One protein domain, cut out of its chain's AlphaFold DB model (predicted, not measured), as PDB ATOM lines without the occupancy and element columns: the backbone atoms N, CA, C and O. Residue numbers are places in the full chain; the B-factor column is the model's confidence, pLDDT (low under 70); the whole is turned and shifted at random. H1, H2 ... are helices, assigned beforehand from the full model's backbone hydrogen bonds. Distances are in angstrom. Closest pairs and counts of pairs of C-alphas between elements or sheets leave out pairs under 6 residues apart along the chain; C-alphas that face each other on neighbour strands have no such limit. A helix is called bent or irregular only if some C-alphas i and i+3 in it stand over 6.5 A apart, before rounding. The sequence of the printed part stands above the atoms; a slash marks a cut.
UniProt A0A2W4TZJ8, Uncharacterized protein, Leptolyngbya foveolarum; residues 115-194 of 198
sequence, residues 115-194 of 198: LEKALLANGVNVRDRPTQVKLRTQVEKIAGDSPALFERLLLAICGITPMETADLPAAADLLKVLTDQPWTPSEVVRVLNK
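This is residues 115 to 194 of the 198 residues of an uncharacterized protein of Leptolyngbya foveolarum (UniProt A0A2W4TZJ8). What shape do these coordinates make? They make a compact, rounded ball of five helices, in which H4 lies nearest the middle, with H2 packed on it at a steep tilt and H5 packed about perpendicular on its residues 168 to 172. H3 packs on H2 and passes close to H4, while H1 lies near H3, H4 and H5 without clearly touching any of them. What is it made of? The 80 printed residues hold five named helices in the order H1, H2, H3, H4, H5 and no named strand, the class all helix; the radius of gyration of the C-alphas is 11.3 A and the spans are 31 by 27 by 24 A.

What touches H4, residues 165 to 179? H2, residues 129 to 143, touches it at a steep tilt of 50 degrees, opposite ways, with the closest C-alphas, of Gln 138 and Leu 174, 6.7 A apart. H5, residues 185 to 193, touches H4 at residues 168 to 172 alone, about perpendicular at 88 degrees, the closest C-alphas being those of Leu 168 and Pro 185, 5.1 A apart. Where is H3, residues 147 to 157? It touches H2 at residues 135 to 139 alone, at a steep tilt of 62 degrees, opposite ways; the closest C-alphas, of Val 139 and Phe 150, are 6.0 A apart. H3 and H4 are close but not clearly touching, with the closest C-alphas, of Leu 153 and Ala 171, 6.6 A apart. Where is H1, residues 115 to 121? It is close to H5 but not clearly touching, with the closest C-alphas, of Leu 115 and Val 191, 6.2 A apart; H1 and H2 are apart. Are the helix backbones well formed? Every O i to N i+4 pair is within hydrogen-bond range in H1, H2, H3 and H5, and 9 of 11 are in H4, which is irregular: C-alphas 166 and 169 are 7.2 A apart.

How long are the two longest helices? H4 runs 21.3 A from C-alpha 165 at (-3.947, 29.549, -9.524), and H2 runs 20.9 A. And the others? H3 spans 15.4 A, H5 12.2 A, and H1 9.7 A from C-alpha 115 at (4.306, 30.659, 4.318). H5 ends with C-alpha 193 at (0.487, 38.182, -1.027).

How large is it? The two C-alphas farthest apart, those of Asp 145 and Lys 194, are 31.5 A apart. Is it continuous? The printed part has no cut and no long link; the links H2 to H3 and H4 to H5 are tight. Where is confidence low? The mean pLDDT of the printed part is 78.3, and residues 159 to 161 and 192 to 194 are under 70.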
ATOM      1  N   LEU A 115       4.789  32.029   4.204       72.00
ATOM      2  CA  LEU A 115       4.306  30.659   4.318       72.00
ATOM      3  C   LEU A 115       5.333  29.703   4.948       72.00
ATOM      4  O   LEU A 115       4.981  29.010   5.895       72.00
ATOM      5  N   GLU A 116       6.592  29.689   4.504       76.19
ATOM      6  CA  GLU A 116       7.649  28.880   5.131       76.19
ATOM      7  C   GLU A 116       7.881  29.315   6.587       76.19
ATOM      8  O   GLU A 116       7.941  28.467   7.477       76.19
ATOM      9  N   LYS A 117       7.901  30.626   6.871       72.94
ATOM     10  CA  LYS A 117       7.975  31.154   8.245       72.94
ATOM     11  C   LYS A 117       6.770  30.738   9.087       72.94
ATOM     12  O   LYS A 117       6.942  30.371  10.246       72.94
ATOM     13  N   ALA A 118       5.560  30.777   8.526       72.38
ATOM     14  CA  ALA A 118       4.351  30.339   9.218       72.38
ATOM     15  C   ALA A 118       4.373  28.829   9.501       72.38
ATOM     16  O   ALA A 118       3.979  28.408  10.584       72.38
ATOM     17  N   LEU A 119       4.868  28.016   8.567       77.94
ATOM     18  CA  LEU A 119       5.038  26.576   8.759       77.94
ATOM     19  C   LEU A 119       6.081  26.274   9.837       77.94
ATOM     20  O   LEU A 119       5.790  25.519  10.765       77.94
ATOM     21  N   LEU A 120       7.237  26.939   9.791       79.94
ATOM     22  CA  LEU A 120       8.285  26.813  10.806       79.94
ATOM     23  C   LEU A 120       7.793  27.231  12.197       79.94
ATOM     24  O   LEU A 120       8.081  26.545  13.175       79.94
ATOM     25  N   ALA A 121       7.004  28.305  12.295       75.94
ATOM     26  CA  ALA A 121       6.388  28.734  13.551       75.94
ATOM     27  C   ALA A 121       5.398  27.700  14.121       75.94
ATOM     28  O   ALA A 121       5.212  27.639  15.334       75.94
ATOM     29  N   ASN A 122       4.804  26.860  13.267       73.88
ATOM     30  CA  ASN A 122       3.973  25.718  13.663       73.88
ATOM     31  C   ASN A 122       4.786  24.417  13.852       73.88
ATOM     32  O   ASN A 122       4.207  23.342  13.973       73.88
ATOM     33  N   GLY A 123       6.121  24.492  13.874       79.50
ATOM     34  CA  GLY A 123       7.001  23.336  14.070       79.50
ATOM     35  C   GLY A 123       7.209  22.472  12.824       79.50
ATOM     36  O   GLY A 123       7.752  21.375  12.933       79.50
ATOM     37  N   VAL A 124       6.801  22.945  11.643       81.00
ATOM     38  CA  VAL A 124       6.937  22.223  10.374       81.00
ATOM     39  C   VAL A 124       8.124  22.772   9.591       81.00
ATOM     40  O   VAL A 124       8.079  23.890   9.078       81.00
ATOM     41  N   ASN A 125       9.178  21.970   9.444       83.19
ATOM     42  CA  ASN A 125      10.325  22.326   8.618       83.19
ATOM     43  C   ASN A 125      10.235  21.655   7.243       83.19
ATOM     44  O   ASN A 125      10.640  20.512   7.062       83.19
ATOM     45  N   VAL A 126       9.757  22.390   6.239       79.19
ATOM     46  CA  VAL A 126       9.611  21.889   4.856       79.19
ATOM     47  C   VAL A 126      10.937  21.533   4.167       79.19
ATOM     48  O   VAL A 126      10.934  20.870   3.128       79.19
ATOM     49  N   ARG A 127      12.082  21.930   4.739       77.69
ATOM     50  CA  ARG A 127      13.417  21.543   4.254       77.69
ATOM     51  C   ARG A 127      13.903  20.218   4.836       77.69
ATOM     52  O   ARG A 127      14.897  19.683   4.351       77.69
ATOM     53  N   ASP A 128      13.249  19.692   5.870       82.50
ATOM     54  CA  ASP A 128      13.654  18.427   6.463       82.50
ATOM     55  C   ASP A 128      13.170  17.222   5.630       82.50
ATOM     56  O   ASP A 128      12.144  17.235   4.941       82.50
ATOM     57  N   ARG A 129      13.962  16.148   5.665       74.00
ATOM     58  CA  ARG A 129      13.677  14.934   4.893       74.00
ATOM     59  C   ARG A 129      12.359  14.258   5.316       74.00
ATOM     60  O   ARG A 129      11.628  13.828   4.423       74.00
ATOM     61  N   PRO A 130      12.012  14.148   6.616       80.69
ATOM     62  CA  PRO A 130      10.744  13.549   7.039       80.69
ATOM     63  C   PRO A 130       9.500  14.297   6.533       80.69
ATOM     64  O   PRO A 130       8.555  13.662   6.060       80.69
ATOM     65  N   THR A 131       9.501  15.630   6.575       81.50
ATOM     66  CA  THR A 131       8.397  16.479   6.104       81.50
ATOM     67  C   THR A 131       8.279  16.413   4.594       81.50
ATOM     68  O   THR A 131       7.165  16.297   4.094       81.50
ATOM     69  N   GLN A 132       9.391  16.396   3.855       81.69
ATOM     70  CA  GLN A 132       9.362  16.212   2.399       81.69
ATOM     71  C   GLN A 132       8.791  14.852   1.991       81.69
ATOM     72  O   GLN A 132       7.987  14.783   1.063       81.69
ATOM     73  N   VAL A 133       9.142  13.777   2.706       81.75
ATOM     74  CA  VAL A 133       8.541  12.450   2.488       81.75
ATOM     75  C   VAL A 133       7.038  12.491   2.778       81.75
ATOM     76  O   VAL A 133       6.250  12.034   1.951       81.75
ATOM     77  N   LYS A 134       6.621  13.097   3.901       82.06
ATOM     78  CA  LYS A 134       5.200  13.258   4.252       82.06
ATOM     79  C   LYS A 134       4.451  14.069   3.189       82.06
ATOM     80  O   LYS A 134       3.378  13.652   2.769       82.06
ATOM     81  N   LEU A 135       5.016  15.185   2.732       80.50
ATOM     82  CA  LEU A 135       4.462  16.039   1.678       80.50
ATOM     83  C   LEU A 135       4.289  15.273   0.371       80.50
ATOM     84  O   LEU A 135       3.205  15.297  -0.204       80.50
ATOM     85  N   ARG A 136       5.327  14.554  -0.063       82.75
ATOM     86  CA  ARG A 136       5.295  13.763  -1.294       82.75
ATOM     87  C   ARG A 136       4.159  12.744  -1.269       82.75
ATOM     88  O   ARG A 136       3.342  12.729  -2.182       82.75
ATOM     89  N   THR A 137       4.038  11.977  -0.187       84.56
ATOM     90  CA  THR A 137       2.952  10.998  -0.026       84.56
ATOM     91  C   THR A 137       1.563  11.645  -0.044       84.56
ATOM     92  O   THR A 137       0.591  11.007  -0.439       84.56
ATOM     93  N   GLN A 138       1.425  12.898   0.397       82.00
ATOM     94  CA  GLN A 138       0.140  13.604   0.359       82.00
ATOM     95  C   GLN A 138      -0.175  14.160  -1.028       82.00
ATOM     96  O   GLN A 138      -1.316  14.041  -1.467       82.00
ATOM     97  N   VAL A 139       0.821  14.677  -1.752       80.31
ATOM     98  CA  VAL A 139       0.649  15.045  -3.167       80.31
ATOM     99  C   VAL A 139       0.218  13.828  -3.978       80.31
ATOM    100  O   VAL A 139      -0.761  13.908  -4.715       80.31
ATOM    101  N   GLU A 140       0.872  12.685  -3.756       82.56
ATOM    102  CA  GLU A 140       0.526  11.407  -4.386       82.56
ATOM    103  C   GLU A 140      -0.932  10.991  -4.109       82.56
ATOM    104  O   GLU A 140      -1.604  10.451  -4.986       82.56
ATOM    105  N   LYS A 141      -1.462  11.289  -2.915       81.94
ATOM    106  CA  LYS A 141      -2.860  11.003  -2.547       81.94
ATOM    107  C   LYS A 141      -3.872  11.972  -3.156       81.94
ATOM    108  O   LYS A 141      -4.980  11.549  -3.467       81.94
ATOM    109  N   ILE A 142      -3.524  13.252  -3.273       76.50
ATOM    110  CA  ILE A 142      -4.440  14.306  -3.739       76.50
ATOM    111  C   ILE A 142      -4.511  14.332  -5.271       76.50
ATOM    112  O   ILE A 142      -5.587  14.502  -5.837       76.50
ATOM    113  N   ALA A 143      -3.372  14.155  -5.940       71.69
ATOM    114  CA  ALA A 143      -3.225  14.394  -7.375       71.69
ATOM    115  C   ALA A 143      -2.662  13.195  -8.160       71.69
ATOM    116  O   ALA A 143      -2.408  13.318  -9.359       71.69
ATOM    117  N   GLY A 144      -2.473  12.042  -7.510       75.94
ATOM    118  CA  GLY A 144      -1.788  10.888  -8.095       75.94
ATOM    119  C   GLY A 144      -0.265  11.055  -8.112       75.94
ATOM    120  O   GLY A 144       0.267  12.064  -7.650       75.94
ATOM    121  N   ASP A 145       0.451  10.060  -8.644       75.81
ATOM    122  CA  ASP A 145       1.917  10.089  -8.743       75.81
ATOM    123  C   ASP A 145       2.379  11.128  -9.777       75.81
ATOM    124  O   ASP A 145       2.586  10.837 -10.956       75.81
ATOM    125  N   SER A 146       2.482  12.379  -9.330       78.75
ATOM    126  CA  SER A 146       2.960  13.511 -10.116       78.75
ATOM    127  C   SER A 146       4.155  14.168  -9.421       78.75
ATOM    128  O   SER A 146       3.993  15.141  -8.673       78.75
ATOM    129  N   PRO A 147       5.383  13.672  -9.677       78.56
ATOM    130  CA  PRO A 147       6.610  14.257  -9.139       78.56
ATOM    131  C   PRO A 147       6.760  15.744  -9.487       78.56
ATOM    132  O   PRO A 147       7.217  16.531  -8.662       78.56
ATOM    133  N   ALA A 148       6.300  16.140 -10.679       81.38
ATOM    134  CA  ALA A 148       6.339  17.523 -11.142       81.38
ATOM    135  C   ALA A 148       5.441  18.450 -10.308       81.38
ATOM    136  O   ALA A 148       5.839  19.569  -9.996       81.38
ATOM    137  N   LEU A 149       4.242  18.001  -9.913       81.44
ATOM    138  CA  LEU A 149       3.360  18.796  -9.055       81.44
ATOM    139  C   LEU A 149       3.951  18.957  -7.650       81.44
ATOM    140  O   LEU A 149       3.904  20.049  -7.089       81.44
ATOM    141  N   PHE A 150       4.533  17.888  -7.098       82.88
ATOM    142  CA  PHE A 150       5.215  17.947  -5.805       82.88
ATOM    143  C   PHE A 150       6.359  18.966  -5.823       82.88
ATOM    144  O   PHE A 150       6.440  19.804  -4.927       82.88
ATOM    145  N   GLU A 151       7.200  18.930  -6.857       81.50
ATOM    146  CA  GLU A 151       8.314  19.865  -7.010       81.50
ATOM    147  C   GLU A 151       7.820  21.314  -7.132       81.50
ATOM    148  O   GLU A 151       8.287  22.175  -6.388       81.50
ATOM    149  N   ARG A 152       6.804  21.582  -7.968       83.00
ATOM    150  CA  ARG A 152       6.208  22.927  -8.080       83.00
ATOM    151  C   ARG A 152       5.648  23.434  -6.753       83.00
ATOM    152  O   ARG A 152       5.910  24.575  -6.380       83.00
ATOM    153  N   LEU A 153       4.895  22.604  -6.031       81.75
ATOM    154  CA  LEU A 153       4.288  22.989  -4.754       81.75
ATOM    155  C   LEU A 153       5.346  23.239  -3.678       81.75
ATOM    156  O   LEU A 153       5.236  24.216  -2.943       81.75
ATOM    157  N   LEU A 154       6.385  22.406  -3.607       82.38
ATOM    158  CA  LEU A 154       7.487  22.591  -2.666       82.38
ATOM    159  C   LEU A 154       8.246  23.894  -2.949       82.38
ATOM    160  O   LEU A 154       8.461  24.687  -2.034       82.38
ATOM    161  N   LEU A 155       8.598  24.145  -4.214       79.00
ATOM    162  CA  LEU A 155       9.265  25.381  -4.630       79.00
ATOM    163  C   LEU A 155       8.397  26.613  -4.348       79.00
ATOM    164  O   LEU A 155       8.908  27.620  -3.856       79.00
ATOM    165  N   ALA A 156       7.086  26.526  -4.585       76.56
ATOM    166  CA  ALA A 156       6.151  27.608  -4.303       76.56
ATOM    167  C   ALA A 156       5.966  27.860  -2.797       76.56
ATOM    168  O   ALA A 156       5.928  29.015  -2.370       76.56
ATOM    169  N   ILE A 157       5.914  26.808  -1.971       77.56
ATOM    170  CA  ILE A 157       5.855  26.932  -0.506       77.56
ATOM    171  C   ILE A 157       7.128  27.595   0.029       77.56
ATOM    172  O   ILE A 157       7.041  28.496   0.863       77.56
ATOM    173  N   CYS A 158       8.294  27.216  -0.495       74.25
ATOM    174  CA  CYS A 158       9.582  27.819  -0.150       74.25
ATOM    175  C   CYS A 158       9.800  29.217  -0.764       74.25
ATOM    176  O   CYS A 158      10.785  29.867  -0.432       74.25
ATOM    177  N   GLY A 159       8.911  29.692  -1.646       68.75
ATOM    178  CA  GLY A 159       9.017  31.004  -2.308       68.75
ATOM    179  C   GLY A 159      10.015  31.125  -3.424       68.75
ATOM    180  O   GLY A 159      10.389  32.237  -3.783       68.75
ATOM    181  N   ILE A 160      10.458  29.998  -3.954       69.25
ATOM    182  CA  ILE A 160      11.413  29.968  -5.051       69.25
ATOM    183  C   ILE A 160      10.689  30.294  -6.363       69.25
ATOM    184  O   ILE A 160      11.249  30.941  -7.246       69.25
ATOM    185  N   THR A 161       9.419  29.893  -6.483       67.75
ATOM    186  CA  THR A 161       8.583  30.117  -7.670       67.75
ATOM    187  C   THR A 161       7.208  30.679  -7.296       67.75
ATOM    188  O   THR A 161       6.694  30.371  -6.219       67.75
ATOM    189  N   PRO A 162       6.563  31.474  -8.169       70.81
ATOM    190  CA  PRO A 162       5.173  31.870  -7.963       70.81
ATOM    191  C   PRO A 162       4.250  30.643  -7.988       70.81
ATOM    192  O   PRO A 162       4.484  29.697  -8.739       70.81
ATOM    193  N   MET A 163       3.195  30.662  -7.171       76.44
ATOM    194  CA  MET A 163       2.176  29.610  -7.163       76.44
ATOM    195  C   MET A 163       1.128  29.881  -8.244       76.44
ATOM    196  O   MET A 163       0.540  30.965  -8.284       76.44
ATOM    197  N   GLU A 164       0.871  28.900  -9.106       78.25
ATOM    198  CA  GLU A 164      -0.184  28.997 -10.115       78.25
ATOM    199  C   GLU A 164      -1.572  28.896  -9.472       78.25
ATOM    200  O   GLU A 164      -1.782  28.160  -8.507       78.25
ATOM    201  N   THR A 165      -2.565  29.589 -10.037       76.31
ATOM    202  CA  THR A 165      -3.947  29.549  -9.524       76.31
ATOM    203  C   THR A 165      -4.529  28.132  -9.533       76.31
ATOM    204  O   THR A 165      -5.312  27.786  -8.649       76.31
ATOM    205  N   ALA A 166      -4.119  27.305 -10.500       80.69
ATOM    206  CA  ALA A 166      -4.531  25.907 -10.616       80.69
ATOM    207  C   ALA A 166      -3.999  25.021  -9.473       80.69
ATOM    208  O   ALA A 166      -4.649  24.042  -9.114       80.69
ATOM    209  N   ASP A 167      -2.864  25.389  -8.873       81.81
ATOM    210  CA  ASP A 167      -2.190  24.610  -7.830       81.81
ATOM    211  C   ASP A 167      -2.685  24.979  -6.407       81.81
ATOM    212  O   ASP A 167      -2.424  24.256  -5.443       81.81
ATOM    213  N   LEU A 168      -3.456  26.070  -6.252       80.50
ATOM    214  CA  LEU A 168      -3.952  26.562  -4.954       80.50
ATOM    215  C   LEU A 168      -4.798  25.552  -4.150       80.50
ATOM    216  O   LEU A 168      -4.629  25.510  -2.928       80.50
ATOM    217  N   PRO A 169      -5.703  24.750  -4.755       84.94
ATOM    218  CA  PRO A 169      -6.457  23.743  -4.009       84.94
ATOM    219  C   PRO A 169      -5.544  22.671  -3.406       84.94
ATOM    220  O   PRO A 169      -5.636  22.389  -2.213       84.94
ATOM    221  N   ALA A 170      -4.599  22.152  -4.196       84.38
ATOM    222  CA  ALA A 170      -3.637  21.156  -3.732       84.38
ATOM    223  C   ALA A 170      -2.718  21.727  -2.640       84.38
ATOM    224  O   ALA A 170      -2.448  21.060  -1.644       84.38
ATOM    225  N   ALA A 171      -2.284  22.983  -2.780       83.31
ATOM    226  CA  ALA A 171      -1.507  23.671  -1.754       83.31
ATOM    227  C   ALA A 171      -2.277  23.803  -0.427       83.31
ATOM    228  O   ALA A 171      -1.716  23.535   0.634       83.31
ATOM    229  N   ALA A 172      -3.557  24.180  -0.472       84.00
ATOM    230  CA  ALA A 172      -4.397  24.296   0.720       84.00
ATOM    231  C   ALA A 172      -4.570  22.942   1.433       84.00
ATOM    232  O   ALA A 172      -4.396  22.856   2.651       84.00
ATOM    233  N   ASP A 173      -4.821  21.869   0.681       84.62
ATOM    234  CA  ASP A 173      -4.935  20.519   1.237       84.62
ATOM    235  C   ASP A 173      -3.621  20.038   1.874       84.62
ATOM    236  O   ASP A 173      -3.629  19.463   2.965       84.62
ATOM    237  N   LEU A 174      -2.472  20.333   1.255       82.75
ATOM    238  CA  LEU A 174      -1.162  20.011   1.831       82.75
ATOM    239  C   LEU A 174      -0.890  20.775   3.124       82.75
ATOM    240  O   LEU A 174      -0.457  20.181   4.113       82.75
ATOM    241  N   LEU A 175      -1.153  22.082   3.135       82.19
ATOM    242  CA  LEU A 175      -0.953  22.919   4.317       82.19
ATOM    243  C   LEU A 175      -1.845  22.470   5.471       82.19
ATOM    244  O   LEU A 175      -1.393  22.449   6.617       82.19
ATOM    245  N   LYS A 176      -3.066  22.015   5.172       83.62
ATOM    246  CA  LYS A 176      -3.949  21.402   6.162       83.62
ATOM    247  C   LYS A 176      -3.344  20.154   6.798       83.62
ATOM    248  O   LYS A 176      -3.404  20.012   8.011       83.62
ATOM    249  N   VAL A 177      -2.729  19.273   6.013       80.56
ATOM    250  CA  VAL A 177      -2.092  18.049   6.538       80.56
ATOM    251  C   VAL A 177      -0.798  18.332   7.310       80.56
ATOM    252  O   VAL A 177      -0.384  17.552   8.174       80.56
ATOM    253  N   LEU A 178      -0.112  19.418   6.967       76.19
ATOM    254  CA  LEU A 178       1.117  19.815   7.641       76.19
ATOM    255  C   LEU A 178       0.865  20.527   8.966       76.19
ATOM    256  O   LEU A 178       1.587  20.275   9.922       76.19
ATOM    257  N   THR A 179      -0.130  21.409   9.011       78.88
ATOM    258  CA  THR A 179      -0.393  22.281  10.168       78.88
ATOM    259  C   THR A 179      -1.533  21.799  11.057       78.88
ATOM    260  O   THR A 179      -1.773  22.402  12.098       78.88
ATOM    261  N   ASP A 180      -2.266  20.764  10.635       79.19
ATOM    262  CA  ASP A 180      -3.520  20.302  11.243       79.19
ATOM    263  C   ASP A 180      -4.597  21.407  11.370       79.19
ATOM    264  O   ASP A 180      -5.561  21.282  12.126       79.19
ATOM    265  N   GLN A 181      -4.470  22.491  10.594       77.31
ATOM    266  CA  GLN A 181      -5.412  23.611  10.545       77.31
ATOM    267  C   GLN A 181      -6.135  23.659   9.195       77.31
ATOM    268  O   GLN A 181      -5.560  23.283   8.178       77.31
ATOM    269  N   PRO A 182      -7.397  24.107   9.123       80.75
ATOM    270  CA  PRO A 182      -8.061  24.291   7.840       80.75
ATOM    271  C   PRO A 182      -7.389  25.424   7.054       80.75
ATOM    272  O   PRO A 182      -7.250  26.532   7.562       80.75
ATOM    273  N   TRP A 183      -7.016  25.139   5.807       82.06
ATOM    274  CA  TRP A 183      -6.542  26.132   4.845       82.06
ATOM    275  C   TRP A 183      -7.492  26.183   3.656       82.06
ATOM    276  O   TRP A 183      -7.938  25.152   3.152       82.06
ATOM    277  N   THR A 184      -7.778  27.389   3.184       85.12
ATOM    278  CA  THR A 184      -8.510  27.641   1.940       85.12
ATOM    279  C   THR A 184      -7.578  28.219   0.872       85.12
ATOM    280  O   THR A 184      -6.624  28.924   1.213       85.12
ATOM    281  N   PRO A 185      -7.861  28.022  -0.431       82.31
ATOM    282  CA  PRO A 185      -7.113  28.665  -1.517       82.31
ATOM    283  C   PRO A 185      -6.940  30.181  -1.322       82.31
ATOM    284  O   PRO A 185      -5.859  30.726  -1.531       82.31
ATOM    285  N   SER A 186      -7.985  30.860  -0.840       77.69
ATOM    286  CA  SER A 186      -7.959  32.297  -0.546       77.69
ATOM    287  C   SER A 186      -7.000  32.661   0.591       77.69
ATOM    288  O   SER A 186      -6.369  33.714   0.548       77.69
ATOM    289  N   GLU A 187      -6.863  31.810   1.611       78.50
ATOM    290  CA  GLU A 187      -5.895  32.006   2.695       78.50
ATOM    291  C   GLU A 187      -4.464  31.770   2.234       78.50
ATOM    292  O   GLU A 187      -3.586  32.539   2.623       78.50
ATOM    293  N   VAL A 188      -4.247  30.782   1.362       78.31
ATOM    294  CA  VAL A 188      -2.950  30.549   0.715       78.31
ATOM    295  C   VAL A 188      -2.539  31.789  -0.077       78.31
ATOM    296  O   VAL A 188      -1.480  32.355   0.184       78.31
ATOM    297  N   VAL A 189      -3.417  32.304  -0.946       73.56
ATOM    298  CA  VAL A 189      -3.181  33.554  -1.694       73.56
ATOM    299  C   VAL A 189      -2.934  34.733  -0.753       73.56
ATOM    300  O   VAL A 189      -2.013  35.517  -0.971       73.56
ATOM    301  N   ARG A 190      -3.719  34.869   0.323       70.69
ATOM    302  CA  ARG A 190      -3.551  35.948   1.308       70.69
ATOM    303  C   ARG A 190      -2.185  35.889   1.992       70.69
ATOM    304  O   ARG A 190      -1.586  36.938   2.206       70.69
ATOM    305  N   VAL A 191      -1.707  34.703   2.365       72.44
ATOM    306  CA  VAL A 191      -0.402  34.521   3.023       72.44
ATOM    307  C   VAL A 191       0.743  34.746   2.038       72.44
ATOM    308  O   VAL A 191       1.704  35.425   2.391       72.44
ATOM    309  N   LEU A 192       0.606  34.278   0.795       68.56
ATOM    310  CA  LEU A 192       1.570  34.539  -0.277       68.56
ATOM    311  C   LEU A 192       1.665  36.043  -0.606       68.56
ATOM    312  O   LEU A 192       2.764  36.585  -0.687       68.56
ATOM    313  N   ASN A 193       0.533  36.751  -0.694       61.56
ATOM    314  CA  ASN A 193       0.487  38.182  -1.027       61.56
ATOM    315  C   ASN A 193       0.864  39.112   0.134       61.56
ATOM    316  O   ASN A 193       1.346  40.217  -0.101       61.56
ATOM    317  N   LYS A 194       0.690  38.689   1.394       60.31
ATOM    318  CA  LYS A 194       1.155  39.457   2.564       60.31
ATOM    319  C   LYS A 194       2.683  39.597   2.629       60.31
ATOM    320  O   LYS A 194       3.158  40.427   3.392       60.31
TER     321      LYS A 194